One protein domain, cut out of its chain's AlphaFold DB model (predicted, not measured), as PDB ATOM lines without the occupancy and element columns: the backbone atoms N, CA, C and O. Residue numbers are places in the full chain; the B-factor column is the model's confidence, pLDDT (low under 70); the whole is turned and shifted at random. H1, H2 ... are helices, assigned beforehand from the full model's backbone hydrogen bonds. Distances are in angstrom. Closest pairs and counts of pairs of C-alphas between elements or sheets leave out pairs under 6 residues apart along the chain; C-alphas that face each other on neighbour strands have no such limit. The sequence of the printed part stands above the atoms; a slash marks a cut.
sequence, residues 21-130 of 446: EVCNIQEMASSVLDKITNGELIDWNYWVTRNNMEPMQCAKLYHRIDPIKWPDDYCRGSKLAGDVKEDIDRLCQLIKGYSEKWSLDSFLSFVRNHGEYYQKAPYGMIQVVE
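What this domain is: This is residues 21 to 130 of the 446 residues of an uncharacterized protein of Methylomonas koyamae (UniProt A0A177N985). Look first for the longest helix, H1: its residues 21 to 29 stick out as an arm from a compact body of six other helices and loops. In that body H3 is nearest the middle, with H4 packed slantwise on it; H2 and H7 lie side by side, and H5 meets their ends nearly at right angles, with small H6 beyond its far end. The printed part has 110 residues with seven named helices, H1 to H7 in order along the chain, and no named strand, and its class is all helix. It is compact, with a radius of gyration of the C-alphas of 13.9 A, and spans 42 by 32 by 25 A.

How they stand to each other: Start at H1, residues 21 to 36, which touches no helix but is near H7, residues 123 to 130, with 5 pairs of C-alphas within 10 A. From H7 go to H2, residues 44 to 49: they touch, the C-alphas of Trp 44 and Met 125 being closest at 6.0 A, and run the same way at a shallow tilt of 34 degrees, only just short of steep. The hub is H5, residues 104 to 113. It touches H2, closest at C-alphas 48 and 104, 5.4 A apart, about perpendicular at 78 degrees. It touches H7 too, closest at C-alphas 105 and 129, 6.0 A apart, only just about perpendicular at 72 degrees. H5 and H6, residues 115 to 118, only just touch, with 3 pairs of C-alphas within 8 A, and only at the corner; C-alphas 112 and 118 are closest at 4.9 A. H3, residues 55 to 62, is close to H5 but not clearly touching, closest at C-alphas 58 and 107, 7.1 A apart. H3 touches H4, residues 82 to 96, closest at C-alphas 55 and 92, 5.1 A apart, at a steep tilt of 54 degrees, opposite ways. In H1, H3, H4, H5 and H7 every O i to N i+4 pair is within hydrogen-bond range; in H2 1 of 2 is, and H6 is too short for such a pair.

Where its parts are: Find C-alpha 21 at (54.444, -21.976, -43.724); from there H1 runs 21.1 A to C-alpha 36. H4 begins at C-alpha 82, (20.724, -29.556, -49.777), and measures 20.9 A. H5 measures 14.3 A, H3 10.7 A and H7 10.6 A, ending at C-alpha 130, (36.733, -2.666, -40.680).

The domain as a whole: The two C-alphas farthest apart, those of Glu 21 and Glu 100, are 42.9 A apart. The printed part has no cut. Look at residues 63 to 81 for the long link, H3 to H4, where residues 74 to 75 pair antiparallel with 78 to 79. The pLDDT is under 70 at residues 21 to 40 and residue 115.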
ATOM      1  N   GLU A  21      54.812 -21.726 -42.322       33.31
ATOM      2  CA  GLU A  21      54.444 -21.976 -43.724       33.31
ATOM      3  C   GLU A  21      52.976 -22.407 -43.867       33.31
ATOM      4  O   GLU A  21      52.307 -21.992 -44.816       33.31
ATOM      5  N   VAL A  22      52.423 -23.147 -42.898       34.69
ATOM      6  CA  VAL A  22      51.011 -23.571 -42.923       34.69
ATOM      7  C   VAL A  22      50.051 -22.385 -42.739       34.69
ATOM      8  O   VAL A  22      49.047 -22.327 -43.451       34.69
ATOM      9  N   CYS A  23      50.375 -21.383 -41.906       34.00
ATOM     10  CA  CYS A  23      49.540 -20.175 -41.773       34.00
ATOM     11  C   CYS A  23      49.484 -19.338 -43.065       34.00
ATOM     12  O   CYS A  23      48.410 -18.885 -43.460       34.00
ATOM     13  N   ASN A  24      50.603 -19.207 -43.785       40.22
ATOM     14  CA  ASN A  24      50.629 -18.488 -45.063       40.22
ATOM     15  C   ASN A  24      49.934 -19.262 -46.194       40.22
ATOM     16  O   ASN A  24      49.312 -18.654 -47.066       40.22
ATOM     17  N   ILE A  25      49.984 -20.600 -46.177       38.09
ATOM     18  CA  ILE A  25      49.246 -21.427 -47.140       38.09
ATOM     19  C   ILE A  25      47.738 -21.354 -46.873       38.09
ATOM     20  O   ILE A  25      46.974 -21.352 -47.833       38.09
ATOM     21  N   GLN A  26      47.286 -21.221 -45.621       42.41
ATOM     22  CA  GLN A  26      45.862 -21.067 -45.290       42.41
ATOM     23  C   GLN A  26      45.307 -19.682 -45.663       42.41
ATOM     24  O   GLN A  26      44.200 -19.595 -46.202       42.41
ATOM     25  N   GLU A  27      46.083 -18.609 -45.486       46.47
ATOM     26  CA  GLU A  27      45.712 -17.260 -45.945       46.47
ATOM     27  C   GLU A  27      45.749 -17.135 -47.477       46.47
ATOM     28  O   GLU A  27      44.818 -16.592 -48.088       46.47
ATOM     29  N   MET A  28      46.761 -17.721 -48.132       38.94
ATOM     30  CA  MET A  28      46.783 -17.819 -49.593       38.94
ATOM     31  C   MET A  28      45.642 -18.696 -50.113       38.94
ATOM     32  O   MET A  28      44.980 -18.291 -51.067       38.94
ATOM     33  N   ALA A  29      45.349 -19.832 -49.473       42.09
ATOM     34  CA  ALA A  29      44.242 -20.712 -49.835       42.09
ATOM     35  C   ALA A  29      42.882 -20.047 -49.621       42.09
ATOM     36  O   ALA A  29      41.993 -20.298 -50.424       42.09
ATOM     37  N   SER A  30      42.713 -19.158 -48.635       48.09
ATOM     38  CA  SER A  30      41.487 -18.365 -48.464       48.09
ATOM     39  C   SER A  30      41.313 -17.337 -49.588       48.09
ATOM     40  O   SER A  30      40.237 -17.258 -50.180       48.09
ATOM     41  N   SER A  31      42.374 -16.608 -49.965       42.66
ATOM     42  CA  SER A  31      42.309 -15.645 -51.085       42.66
ATOM     43  C   SER A  31      42.172 -16.326 -52.456       42.66
ATOM     44  O   SER A  31      41.611 -15.763 -53.401       42.66
ATOM     45  N   VAL A  32      42.673 -17.560 -52.566       40.09
ATOM     46  CA  VAL A  32      42.541 -18.417 -53.743       40.09
ATOM     47  C   VAL A  32      41.175 -19.113 -53.747       40.09
ATOM     48  O   VAL A  32      40.586 -19.206 -54.815       40.09
ATOM     49  N   LEU A  33      40.580 -19.487 -52.607       41.84
ATOM     50  CA  LEU A  33      39.189 -19.970 -52.531       41.84
ATOM     51  C   LEU A  33      38.183 -18.869 -52.875       41.84
ATOM     52  O   LEU A  33      37.187 -19.155 -53.542       41.84
ATOM     53  N   ASP A  34      38.469 -17.621 -52.494       43.75
ATOM     54  CA  ASP A  34      37.700 -16.437 -52.907       43.75
ATOM     55  C   ASP A  34      37.751 -16.210 -54.430       43.75
ATOM     56  O   ASP A  34      36.859 -15.575 -54.991       43.75
ATOM     57  N   LYS A  35      38.752 -16.778 -55.123       41.59
ATOM     58  CA  LYS A  35      38.874 -16.767 -56.593       41.59
ATOM     59  C   LYS A  35      38.427 -18.072 -57.264       41.59
ATOM     60  O   LYS A  35      38.017 -18.038 -58.420       41.59
ATOM     61  N   ILE A  36      38.492 -19.209 -56.570       36.72
ATOM     62  CA  ILE A  36      38.177 -20.541 -57.114       36.72
ATOM     63  C   ILE A  36      36.708 -20.910 -56.901       36.72
ATOM     64  O   ILE A  36      36.146 -21.651 -57.704       36.72
ATOM     65  N   THR A  37      36.018 -20.305 -55.932       37.94
ATOM     66  CA  THR A  37      34.553 -20.370 -55.870       37.94
ATOM     67  C   THR A  37      33.905 -19.178 -56.579       37.94
ATOM     68  O   THR A  37      33.058 -18.477 -56.034       37.94
ATOM     69  N   ASN A  38      34.157 -19.163 -57.900       38.31
ATOM     70  CA  ASN A  38      33.086 -19.096 -58.895       38.31
ATOM     71  C   ASN A  38      32.761 -17.598 -59.278       38.31
ATOM     72  O   ASN A  38      32.699 -16.705 -58.437       38.31
ATOM     73  N   GLY A  39      32.559 -17.267 -60.566       40.19
ATOM     74  CA  GLY A  39      32.521 -15.891 -61.132       40.19
ATOM     75  C   GLY A  39      31.539 -14.831 -60.563       40.19
ATOM     76  O   GLY A  39      30.362 -15.102 -60.349       40.19
ATOM     77  N   GLU A  40      32.059 -13.609 -60.415       55.47
ATOM     78  CA  GLU A  40      31.511 -12.355 -59.848       55.47
ATOM     79  C   GLU A  40      31.507 -12.218 -58.314       55.47
ATOM     80  O   GLU A  40      30.819 -12.929 -57.588       55.47
ATOM     81  N   LEU A  41      32.290 -11.240 -57.843       73.06
ATOM     82  CA  LEU A  41      32.451 -10.863 -56.439       73.06
ATOM     83  C   LEU A  41      31.158 -10.223 -55.909       73.06
ATOM     84  O   LEU A  41      30.549  -9.399 -56.594       73.06
ATOM     85  N   ILE A  42      30.766 -10.578 -54.682       85.69
ATOM     86  CA  ILE A  42      29.760  -9.829 -53.918       85.69
ATOM     87  C   ILE A  42      30.224  -8.374 -53.818       85.69
ATOM     88  O   ILE A  42      31.374  -8.113 -53.453       85.69
ATOM     89  N   ASP A  43      29.327  -7.428 -54.098       87.75
ATOM     90  CA  ASP A  43      29.596  -6.010 -53.865       87.75
ATOM     91  C   ASP A  43      29.477  -5.689 -52.370       87.75
ATOM     92  O   ASP A  43      28.460  -5.211 -51.866       87.75
ATOM     93  N   TRP A  44      30.539  -5.988 -51.629       89.31
ATOM     94  CA  TRP A  44      30.602  -5.727 -50.195       89.31
ATOM     95  C   TRP A  44      30.449  -4.238 -49.854       89.31
ATOM     96  O   TRP A  44      29.919  -3.910 -48.791       89.31
ATOM     97  N   ASN A  45      30.849  -3.335 -50.757       82.56
ATOM     98  CA  ASN A  45      30.684  -1.895 -50.558       82.56
ATOM     99  C   ASN A  45      29.213  -1.486 -50.650       82.56
ATOM    100  O   ASN A  45      28.774  -0.632 -49.885       82.56
ATOM    101  N   TYR A  46      28.426  -2.115 -51.521       87.12
ATOM    102  CA  TYR A  46      26.976  -1.950 -51.497       87.12
ATOM    103  C   TYR A  46      26.398  -2.426 -50.155       87.12
ATOM    104  O   TYR A  46      25.712  -1.671 -49.462       87.12
ATOM    105  N   TRP A  47      26.730  -3.648 -49.730       89.81
ATOM    106  CA  TRP A  47      26.128  -4.251 -48.535       89.81
ATOM    107  C   TRP A  47      26.496  -3.543 -47.225       89.81
ATOM    108  O   TRP A  47      25.654  -3.452 -46.333       89.81
ATOM    109  N   VAL A  48      27.695  -2.962 -47.106       85.81
ATOM    110  CA  VAL A  48      28.099  -2.221 -45.892       85.81
ATOM    111  C   VAL A  48      27.325  -0.905 -45.695       85.81
ATOM    112  O   VAL A  48      27.276  -0.365 -44.583       85.81
ATOM    113  N   THR A  49      26.693  -0.390 -46.757       80.44
ATOM    114  CA  THR A  49      25.837   0.810 -46.694       80.44
ATOM    115  C   THR A  49      24.397   0.503 -46.282       80.44
ATOM    116  O   THR A  49      23.663   1.413 -45.904       80.44
ATOM    117  N   ARG A  50      23.981  -0.769 -46.314       83.62
ATOM    118  CA  ARG A  50      22.618  -1.192 -45.970       83.62
ATOM    119  C   ARG A  50      22.466  -1.324 -44.452       83.62
ATOM    120  O   ARG A  50      23.291  -1.945 -43.782       83.62
ATOM    121  N   ASN A  51      21.383  -0.769 -43.914       87.31
ATOM    122  CA  ASN A  51      21.005  -0.825 -42.494       87.31
ATOM    123  C   ASN A  51      19.710  -1.621 -42.239       87.31
ATOM    124  O   ASN A  51      19.264  -1.723 -41.101       87.31
ATOM    125  N   ASN A  52      19.102  -2.173 -43.290       90.56
ATOM    126  CA  ASN A  52      17.799  -2.835 -43.260       90.56
ATOM    127  C   ASN A  52      17.808  -4.191 -43.984       90.56
ATOM    128  O   ASN A  52      16.847  -4.537 -44.670       90.56
ATOM    129  N   MET A  53      18.905  -4.938 -43.878       95.00
ATOM    130  CA  MET A  53      18.989  -6.278 -44.451       95.00
ATOM    131  C   MET A  53      18.075  -7.247 -43.704       95.00
ATOM    132  O   MET A  53      17.991  -7.217 -42.474       95.00
ATOM    133  N   GLU A  54      17.431  -8.127 -44.458       96.56
ATOM    134  CA  GLU A  54      16.609  -9.200 -43.906       96.56
ATOM    135  C   GLU A  54      17.482 -10.383 -43.442       96.56
ATOM    136  O   GLU A  54      18.541 -10.633 -44.028       96.56
ATOM    137  N   PRO A  55      17.029 -11.193 -42.466       97.19
ATOM    138  CA  PRO A  55      17.778 -12.355 -41.978       97.19
ATOM    139  C   PRO A  55      18.233 -13.324 -43.078       97.19
ATOM    140  O   PRO A  55      19.363 -13.811 -43.051       97.19
ATOM    141  N   MET A  56      17.389 -13.554 -44.091       96.19
ATOM    142  CA  MET A  56      17.725 -14.406 -45.238       96.19
ATOM    143  C   MET A  56      18.868 -13.817 -46.078       96.19
ATOM    144  O   MET A  56      19.735 -14.547 -46.556       96.19
ATOM    145  N   GLN A  57      18.906 -12.491 -46.233       95.94
ATOM    146  CA  GLN A  57      19.989 -11.808 -46.942       95.94
ATOM    147  C   GLN A  57      21.306 -11.952 -46.175       95.94
ATOM    148  O   GLN A  57      22.320 -12.301 -46.774       95.94
ATOM    149  N   CYS A  58      21.286 -11.770 -44.850       96.25
ATOM    150  CA  CYS A  58      22.456 -11.983 -43.995       96.25
ATOM    151  C   CYS A  58      22.982 -13.423 -44.079       96.25
ATOM    152  O   CYS A  58      24.183 -13.626 -44.275       96.25
ATOM    153  N   ALA A  59      22.091 -14.418 -43.999       95.12
ATOM    154  CA  ALA A  59      22.459 -15.828 -44.104       95.12
ATOM    155  C   ALA A  59      23.090 -16.157 -45.469       95.12
ATOM    156  O   ALA A  59      24.153 -16.773 -45.537       95.12
ATOM    157  N   LYS A  60      22.505 -15.678 -46.573       93.62
ATOM    158  CA  LYS A  60      23.081 -15.849 -47.917       93.62
ATOM    159  C   LYS A  60      24.450 -15.181 -48.066       93.62
ATOM    160  O   LYS A  60      25.378 -15.815 -48.572       93.62
ATOM    161  N   LEU A  61      24.610 -13.950 -47.572       93.88
ATOM    162  CA  LEU A  61      25.894 -13.243 -47.607       93.88
ATOM    163  C   LEU A  61      26.979 -13.997 -46.833       93.88
ATOM    164  O   LEU A  61      28.105 -14.096 -47.317       93.88
ATOM    165  N   TYR A  62      26.643 -14.574 -45.677       93.44
ATOM    166  CA  TYR A  62      27.552 -15.432 -44.912       93.44
ATOM    167  C   TYR A  62      28.045 -16.633 -45.737       93.44
ATOM    168  O   TYR A  62      29.237 -16.937 -45.742       93.44
ATOM    169  N   HIS A  63      27.158 -17.231 -46.535       91.00
ATOM    170  CA  HIS A  63      27.475 -18.310 -47.477       91.00
ATOM    171  C   HIS A  63      28.031 -17.839 -48.831       91.00
ATOM    172  O   HIS A  63      28.090 -18.623 -49.779       91.00
ATOM    173  N   ARG A  64      28.480 -16.580 -48.938       90.62
ATOM    174  CA  ARG A  64      29.068 -16.005 -50.162       90.62
ATOM    175  C   ARG A  64      28.114 -16.042 -51.367       90.62
ATOM    176  O   ARG A  64      28.550 -16.143 -52.515       90.62
ATOM    177  N   ILE A  65      26.814 -15.928 -51.109       90.12
ATOM    178  CA  ILE A  65      25.756 -15.814 -52.114       90.12
ATOM    179  C   ILE A  65      25.237 -14.380 -52.098       90.12
ATOM    180  O   ILE A  65      24.846 -13.887 -51.045       90.12
ATOM    181  N   ASP A  66      25.215 -13.721 -53.259       90.69
ATOM    182  CA  ASP A  66      24.624 -12.390 -53.415       90.69
ATOM    183  C   ASP A  66      23.084 -12.500 -53.463       90.69
ATOM    184  O   ASP A  66      22.547 -13.025 -54.445       90.69
ATOM    185  N   PRO A  67      22.353 -12.004 -52.444       91.50
ATOM    186  CA  PRO A  67      20.896 -12.088 -52.394       91.50
ATOM    187  C   PRO A  67      20.175 -11.308 -53.501       91.50
ATOM    188  O   PRO A  67      19.022 -11.617 -53.790       91.50
ATOM    189  N   ILE A  68      20.811 -10.291 -54.099       89.88
ATOM    190  CA  ILE A  68      20.209  -9.501 -55.185       89.88
ATOM    191  C   ILE A  68      20.334 -10.253 -56.500       89.88
ATOM    192  O   ILE A  68      19.367 -10.351 -57.253       89.88
ATOM    193  N   LYS A  69      21.524 -10.794 -56.779       86.31
ATOM    194  CA  LYS A  69      21.737 -11.564 -58.008       86.31
ATOM    195  C   LYS A  69      20.973 -12.878 -57.957       86.31
ATOM    196  O   LYS A  69      20.387 -13.262 -58.967       86.31
ATOM    197  N   TRP A  70      20.969 -13.551 -56.805       88.94
ATOM    198  CA  TRP A  70      20.356 -14.867 -56.630       88.94
ATOM    199  C   TRP A  70      19.363 -14.884 -55.448       88.94
ATOM    200  O   TRP A  70      19.677 -15.365 -54.349       88.94
ATOM    201  N   PRO A  71      18.139 -14.367 -55.664       86.25
ATOM    202  CA  PRO A  71      17.121 -14.248 -54.618       86.25
ATOM    203  C   PRO A  71      16.527 -15.595 -54.181       86.25
ATOM    204  O   PRO A  71      16.124 -15.722 -53.025       86.25
ATOM    205  N   ASP A  72      16.584 -16.624 -55.027       88.94
ATOM    206  CA  ASP A  72      15.984 -17.946 -54.785       88.94
ATOM    207  C   ASP A  72      17.005 -18.995 -54.293       88.94
ATOM    208  O   ASP A  72      18.131 -18.667 -53.914       88.94
ATOM    209  N   ASP A  73      16.632 -20.278 -54.331       84.88
ATOM    210  CA  ASP A  73      17.484 -21.435 -54.000       84.88
ATOM    211  C   ASP A  73      18.491 -21.791 -55.112       84.88
ATOM    212  O   ASP A  73      18.858 -22.956 -55.300       84.88
ATOM    213  N   TYR A  74      18.912 -20.802 -55.894       79.38
ATOM    214  CA  TYR A  74      19.827 -20.976 -57.014       79.38
ATOM    215  C   TYR A  74      21.092 -20.162 -56.796       79.38
ATOM    216  O   TYR A  74      21.094 -19.142 -56.122       79.38
ATOM    217  N   CYS A  75      22.187 -20.625 -57.376       78.25
ATOM    218  CA  CYS A  75      23.472 -19.959 -57.363       78.25
ATOM    219  C   CYS A  75      24.159 -20.302 -58.682       78.25
ATOM    220  O   CYS A  75      24.375 -21.473 -58.979       78.25
ATOM    221  N   ARG A  76      24.460 -19.296 -59.518       71.75
ATOM    222  CA  ARG A  76      25.216 -19.482 -60.782       71.75
ATOM    223  C   ARG A  76      24.565 -20.460 -61.765       71.75
ATOM    224  O   ARG A  76      25.248 -21.200 -62.464       71.75
ATOM    225  N   GLY A  77      23.236 -20.471 -61.805       77.50
ATOM    226  CA  GLY A  77      22.471 -21.335 -62.705       77.50
ATOM    227  C   GLY A  77      22.301 -22.780 -62.224       77.50
ATOM    228  O   GLY A  77      21.642 -23.554 -62.915       77.50
ATOM    229  N   SER A  78      22.818 -23.153 -61.049       81.19
ATOM    230  CA  SER A  78      22.526 -24.437 -60.403       81.19
ATOM    231  C   SER A  78      21.726 -24.245 -59.115       81.19
ATOM    232  O   SER A  78      21.765 -23.189 -58.484       81.19
ATOM    233  N   LYS A  79      20.949 -25.264 -58.742       87.50
ATOM    234  CA  LYS A  79      20.239 -25.294 -57.461       87.50
ATOM    235  C   LYS A  79      21.257 -25.463 -56.330       87.50
ATOM    236  O   LYS A  79      22.223 -26.212 -56.491       87.50
ATOM    237  N   LEU A  80      21.036 -24.790 -55.204       85.56
ATOM    238  CA  LEU A  80      21.853 -24.965 -54.005       85.56
ATOM    239  C   LEU A  80      21.850 -26.432 -53.562       85.56
ATOM    240  O   LEU A  80      20.823 -27.117 -53.633       85.56
ATOM    241  N   ALA A  81      23.007 -26.905 -53.102       87.31
ATOM    242  CA  ALA A  81      23.116 -28.209 -52.470       87.31
ATOM    243  C   ALA A  81      22.256 -28.244 -51.191       87.31
ATOM    244  O   ALA A  81      22.054 -27.213 -50.544       87.31
ATOM    245  N   GLY A  82      21.697 -29.416 -50.867       85.94
ATOM    246  CA  GLY A  82      20.724 -29.556 -49.777       85.94
ATOM    247  C   GLY A  82      21.286 -29.140 -48.418       85.94
ATOM    248  O   GLY A  82      20.630 -28.410 -47.687       85.94
ATOM    249  N   ASP A  83      22.533 -29.508 -48.145       87.88
ATOM    250  CA  ASP A  83      23.284 -29.139 -46.944       87.88
ATOM    251  C   ASP A  83      23.506 -27.622 -46.822       87.88
ATOM    252  O   ASP A  83      23.294 -27.045 -45.757       87.88
ATOM    253  N   VAL A  84      23.875 -26.953 -47.919       88.31
ATOM    254  CA  VAL A  84      24.041 -25.489 -47.949       88.31
ATOM    255  C   VAL A  84      22.708 -24.790 -47.704       88.31
ATOM    256  O   VAL A  84      22.651 -23.810 -46.965       88.31
ATOM    257  N   LYS A  85      21.629 -25.292 -48.313       90.06
ATOM    258  CA  LYS A  85      20.288 -24.740 -48.112       90.06
ATOM    259  C   LYS A  85      19.836 -24.889 -46.657       90.06
ATOM    260  O   LYS A  85      19.379 -23.916 -46.067       90.06
ATOM    261  N   GLU A  86      19.994 -26.077 -46.078       92.12
ATOM    262  CA  GLU A  86      19.651 -26.341 -44.678       92.12
ATOM    263  C   GLU A  86      20.446 -25.449 -43.713       92.12
ATOM    264  O   GLU A  86      19.887 -24.950 -42.734       92.12
ATOM    265  N   ASP A  87      21.728 -25.194 -43.999       91.12
ATOM    266  CA  ASP A  87      22.547 -24.295 -43.181       91.12
ATOM    267  C   ASP A  87      22.088 -22.832 -43.284       91.12
ATOM    268  O   ASP A  87      21.938 -22.162 -42.260       91.12
ATOM    269  N   ILE A  88      21.768 -22.360 -44.497       93.56
ATOM    270  CA  ILE A  88      21.189 -21.025 -44.721       93.56
ATOM    271  C   ILE A  88      19.870 -20.872 -43.959       93.56
ATOM    272  O   ILE A  88      19.681 -19.867 -43.272       93.56
ATOM    273  N   ASP A  89      18.973 -21.856 -44.042       94.69
ATOM    274  CA  ASP A  89      17.672 -21.816 -43.369       94.69
ATOM    275  C   ASP A  89      17.833 -21.797 -41.841       94.69
ATOM    276  O   ASP A  89      17.195 -20.993 -41.152       94.69
ATOM    277  N   ARG A  90      18.739 -22.622 -41.305       94.31
ATOM    278  CA  ARG A  90      19.074 -22.649 -39.874       94.31
ATOM    279  C   ARG A  90      19.650 -21.315 -39.402       94.31
ATOM    280  O   ARG A  90      19.204 -20.782 -38.385       94.31
ATOM    281  N   LEU A  91      20.622 -20.767 -40.130       93.62
ATOM    282  CA  LEU A  91      21.239 -19.487 -39.798       93.62
ATOM    283  C   LEU A  91      20.222 -18.340 -39.904       93.62
ATOM    284  O   LEU A  91      20.178 -17.482 -39.028       93.62
ATOM    285  N   CYS A  92      19.349 -18.354 -40.912       95.50
ATOM    286  CA  CYS A  92      18.264 -17.386 -41.068       95.50
ATOM    287  C   CYS A  92      17.306 -17.405 -39.867       95.50
ATOM    288  O   CYS A  92      16.991 -16.345 -39.323       95.50
ATOM    289  N   GLN A  93      16.879 -18.588 -39.410       95.75
ATOM    290  CA  GLN A  93      16.032 -18.719 -38.217       95.75
ATOM    291  C   GLN A  93      16.727 -18.198 -36.961       95.75
ATOM    292  O   GLN A  93      16.109 -17.478 -36.175       95.75
ATOM    293  N   LEU A  94      18.011 -18.524 -36.797       93.75
ATOM    294  CA  LEU A  94      18.806 -18.046 -35.676       93.75
ATOM    295  C   LEU A  94      18.890 -16.513 -35.680       93.75
ATOM    296  O   LEU A  94      18.515 -15.890 -34.694       93.75
ATOM    297  N   ILE A  95      19.303 -15.906 -36.797       94.56
ATOM    298  CA  ILE A  95      19.408 -14.446 -36.970       94.56
ATOM    299  C   ILE A  95      18.055 -13.769 -36.713       94.56
ATOM    300  O   ILE A  95      17.978 -12.776 -35.986       94.56
ATOM    301  N   LYS A  96      16.970 -14.328 -37.261       94.94
ATOM    302  CA  LYS A  96      15.606 -13.808 -37.086       94.94
ATOM    303  C   LYS A  96      15.158 -13.807 -35.621       94.94
ATOM    304  O   LYS A  96      14.360 -12.957 -35.243       94.94
ATOM    305  N   GLY A  97      15.682 -14.715 -34.795       91.88
ATOM    306  CA  GLY A  97      15.435 -14.733 -33.352       91.88
ATOM    307  C   GLY A  97      16.012 -13.529 -32.595       91.88
ATOM    308  O   GLY A  97      15.548 -13.243 -31.495       91.88
ATOM    309  N   TYR A  98      16.986 -12.816 -33.175       93.31
ATOM    310  CA  TYR A  98      17.639 -11.656 -32.553       93.31
ATOM    311  C   TYR A  98      17.145 -10.315 -33.102       93.31
ATOM    312  O   TYR A  98      16.965  -9.375 -32.332       93.31
ATOM    313  N   SER A  99      16.942 -10.201 -34.417       91.81
ATOM    314  CA  SER A  99      16.411  -8.984 -35.042       91.81
ATOM    315  C   SER A  99      15.776  -9.284 -36.401       91.81
ATOM    316  O   SER A  99      16.223 -10.168 -37.137       91.81
ATOM    317  N   GLU A 100      14.755  -8.508 -36.767       91.62
ATOM    318  CA  GLU A 100      14.135  -8.544 -38.099       91.62
ATOM    319  C   GLU A 100      14.902  -7.716 -39.141       91.62
ATOM    320  O   GLU A 100      14.742  -7.943 -40.340       91.62
ATOM    321  N   LYS A 101      15.739  -6.767 -38.701       91.94
ATOM    322  CA  LYS A 101      16.519  -5.871 -39.570       91.94
ATOM    323  C   LYS A 101      17.972  -5.796 -39.126       91.94
ATOM    324  O   LYS A 101      18.261  -5.692 -37.933       91.94
ATOM    325  N   TRP A 102      18.876  -5.804 -40.099       94.06
ATOM    326  CA  TRP A 102      20.312  -5.880 -39.849       94.06
ATOM    327  C   TRP A 102      21.109  -4.875 -40.677       94.06
ATOM    328  O   TRP A 102      20.850  -4.650 -41.859       94.06
ATOM    329  N   SER A 103      22.155  -4.330 -40.063       92.38
ATOM    330  CA  SER A 103      23.300  -3.755 -40.773       92.38
ATOM    331  C   SER A 103      24.424  -4.787 -40.879       92.38
ATOM    332  O   SER A 103      24.499  -5.713 -40.065       92.38
ATOM    333  N   LEU A 104      25.334  -4.624 -41.845       91.88
ATOM    334  CA  LEU A 104      26.452  -5.561 -42.018       91.88
ATOM    335  C   LEU A 104      27.360  -5.619 -40.783       91.88
ATOM    336  O   LEU A 104      27.852  -6.685 -40.430       91.88
ATOM    337  N   ASP A 105      27.517  -4.493 -40.086       91.50
ATOM    338  CA  ASP A 105      28.302  -4.411 -38.855       91.50
ATOM    339  C   ASP A 105      27.630  -5.141 -37.679       91.50
ATOM    340  O   ASP A 105      28.263  -5.947 -36.991       91.50
ATOM    341  N   SER A 106      26.321  -4.928 -37.486       93.06
ATOM    342  CA  SER A 106      25.556  -5.636 -36.447       93.06
ATOM    343  C   SER A 106      25.557  -7.147 -36.685       93.06
ATOM    344  O   SER A 106      25.754  -7.924 -35.751       93.06
ATOM    345  N   PHE A 107      25.441  -7.564 -37.950       94.88
ATOM    346  CA  PHE A 107      25.493  -8.967 -38.329       94.88
ATOM    347  C   PHE A 107      26.880  -9.570 -38.088       94.88
ATOM    348  O   PHE A 107      26.991 -10.641 -37.493       94.88
ATOM    349  N   LEU A 108      27.953  -8.872 -38.467       92.56
ATOM    350  CA  LEU A 108      29.312  -9.348 -38.212       92.56
ATOM    351  C   LEU A 108      29.607  -9.467 -36.708       92.56
ATOM    352  O   LEU A 108      30.271 -10.410 -36.278       92.56
ATOM    353  N   SER A 109      29.079  -8.548 -35.901       90.81
ATOM    354  CA  SER A 109      29.192  -8.587 -34.437       90.81
ATOM    355  C   SER A 109      28.426  -9.774 -33.846       90.81
ATOM    356  O   SER A 109      28.942 -10.480 -32.980       90.81
ATOM    357  N   PHE A 110      27.231 -10.055 -34.369       93.38
ATOM    358  CA  PHE A 110      26.468 -11.252 -34.030       93.38
ATOM    359  C   PHE A 110      27.257 -12.533 -34.337       93.38
ATOM    360  O   PHE A 110      27.411 -13.382 -33.458       93.38
ATOM    361  N   VAL A 111      27.824 -12.641 -35.541       90.94
ATOM    362  CA  VAL A 111      28.637 -13.788 -35.975       90.94
ATOM    363  C   VAL A 111      29.901 -13.948 -35.118       90.94
ATOM    364  O   VAL A 111      30.252 -15.071 -34.763       90.94
ATOM    365  N   ARG A 112      30.559 -12.844 -34.731       87.06
ATOM    366  CA  ARG A 112      31.710 -12.834 -33.803       87.06
ATOM    367  C   ARG A 112      31.363 -13.421 -32.438       87.06
ATOM    368  O   ARG A 112      32.123 -14.223 -31.906       87.06
ATOM    369  N   ASN A 113      30.207 -13.041 -31.897       87.81
ATOM    370  CA  ASN A 113      29.755 -13.490 -30.581       87.81
ATOM    371  C   ASN A 113      29.282 -14.952 -30.576       87.81
ATOM    372  O   ASN A 113      29.254 -15.585 -29.524       87.81
ATOM    373  N   HIS A 114      28.954 -15.508 -31.744       85.75
ATOM    374  CA  HIS A 114      28.574 -16.908 -31.913       85.75
ATOM    375  C   HIS A 114      29.737 -17.677 -32.549       85.75
ATOM    376  O   HIS A 114      29.706 -18.000 -33.733       85.75
ATOM    377  N   GLY A 115      30.781 -17.939 -31.753       66.12
ATOM    378  CA  GLY A 115      32.129 -18.332 -32.198       66.12
ATOM    379  C   GLY A 115      32.247 -19.458 -33.239       66.12
ATOM    380  O   GLY A 115      33.202 -19.450 -34.014       66.12
ATOM    381  N   GLU A 116      31.278 -20.376 -33.335       78.38
ATOM    382  CA  GLU A 116      31.226 -21.399 -34.397       78.38
ATOM    383  C   GLU A 116      31.079 -20.797 -35.805       78.38
ATOM    384  O   GLU A 116      31.544 -21.372 -36.792       78.38
ATOM    385  N   TYR A 117      30.470 -19.616 -35.899       74.94
ATOM    386  CA  TYR A 117      30.213 -18.934 -37.156       74.94
ATOM    387  C   TYR A 117      31.334 -17.964 -37.545       74.94
ATOM    388  O   TYR A 117      31.532 -17.716 -38.737       74.94
ATOM    389  N   TYR A 118      32.108 -17.434 -36.591       72.81
ATOM    390  CA  TYR A 118      33.099 -16.397 -36.896       72.81
ATOM    391  C   TYR A 118      34.203 -16.861 -37.844       72.81
ATOM    392  O   TYR A 118      34.558 -16.144 -38.776       72.81
ATOM    393  N   GLN A 119      34.686 -18.092 -37.670       74.88
ATOM    394  CA  GLN A 119      35.788 -18.632 -38.471       74.88
ATOM    395  C   GLN A 119      35.458 -18.780 -39.965       74.88
ATOM    396  O   GLN A 119      36.372 -18.923 -40.773       74.88
ATOM    397  N   LYS A 120      34.172 -18.746 -40.351       80.12
ATOM    398  CA  LYS A 120      33.750 -18.881 -41.756       80.12
ATOM    399  C   LYS A 120      33.208 -17.586 -42.363       80.12
ATOM    400  O   LYS A 120      32.784 -17.606 -43.520       80.12
ATOM    401  N   ALA A 121      33.210 -16.475 -41.623       86.25
ATOM    402  CA  ALA A 121      32.749 -15.197 -42.155       86.25
ATOM    403  C   ALA A 121      33.578 -14.804 -43.399       86.25
ATOM    404  O   ALA A 121      34.809 -14.900 -43.367       86.25
ATOM    405  N   PRO A 122      32.951 -14.370 -44.510       89.50
ATOM    406  CA  PRO A 122      33.690 -13.994 -45.711       89.50
ATOM    407  C   PRO A 122      34.671 -12.849 -45.443       89.50
ATOM    408  O   PRO A 122      34.286 -11.819 -44.890       89.50
ATOM    409  N   TYR A 123      35.918 -12.982 -45.901       86.19
ATOM    410  CA  TYR A 123      36.949 -11.961 -45.683       86.19
ATOM    411  C   TYR A 123      36.525 -10.583 -46.211       86.19
ATOM    412  O   TYR A 123      36.682  -9.577 -45.525       86.19
ATOM    413  N   GLY A 124      35.897 -10.540 -47.392       87.06
ATOM    414  CA  GLY A 124      35.388  -9.295 -47.967       87.06
ATOM    415  C   GLY A 124      34.362  -8.577 -47.081       87.06
ATOM    416  O   GLY A 124      34.390  -7.352 -47.025       87.06
ATOM    417  N   MET A 125      33.529  -9.314 -46.330       91.12
ATOM    418  CA  MET A 125      32.585  -8.753 -45.350       91.12
ATOM    419  C   MET A 125      33.321  -8.095 -44.178       91.12
ATOM    420  O   MET A 125      33.002  -6.968 -43.804       91.12
ATOM    421  N   ILE A 126      34.315  -8.791 -43.618       88.88
ATOM    422  CA  ILE A 126      35.133  -8.288 -42.506       88.88
ATOM    423  C   ILE A 126      35.865  -7.017 -42.944       88.88
ATOM    424  O   ILE A 126      35.761  -5.978 -42.291       88.88
ATOM    425  N   GLN A 127      36.529  -7.081 -44.097       87.50
ATOM    426  CA  GLN A 127      37.352  -6.003 -44.621       87.50
ATOM    427  C   GLN A 127      36.554  -4.709 -44.847       87.50
ATOM    428  O   GLN A 127      37.032  -3.636 -44.481       87.50
ATOM    429  N   VAL A 128      35.347  -4.767 -45.428       83.12
ATOM    430  CA  VAL A 128      34.553  -3.540 -45.648       83.12
ATOM    431  C   VAL A 128      34.027  -2.934 -44.353       83.12
ATOM    432  O   VAL A 128      34.000  -1.709 -44.235       83.12
ATOM    433  N   VAL A 129      33.649  -3.756 -43.369       86.19
ATOM    434  CA  VAL A 129      33.195  -3.264 -42.059       86.19
ATOM    435  C   VAL A 129      34.357  -2.611 -41.312       86.19
ATOM    436  O   VAL A 129      34.206  -1.511 -40.784       86.19
ATOM    437  N   GLU A 130      35.536  -3.230 -41.315       84.38
ATOM    438  CA  GLU A 130      36.733  -2.666 -40.680       84.38
ATOM    439  C   GLU A 130      37.214  -1.394 -41.382       84.38
ATOM    440  O   GLU A 130      37.538  -0.411 -40.716       84.38
TER     441      GLU A 130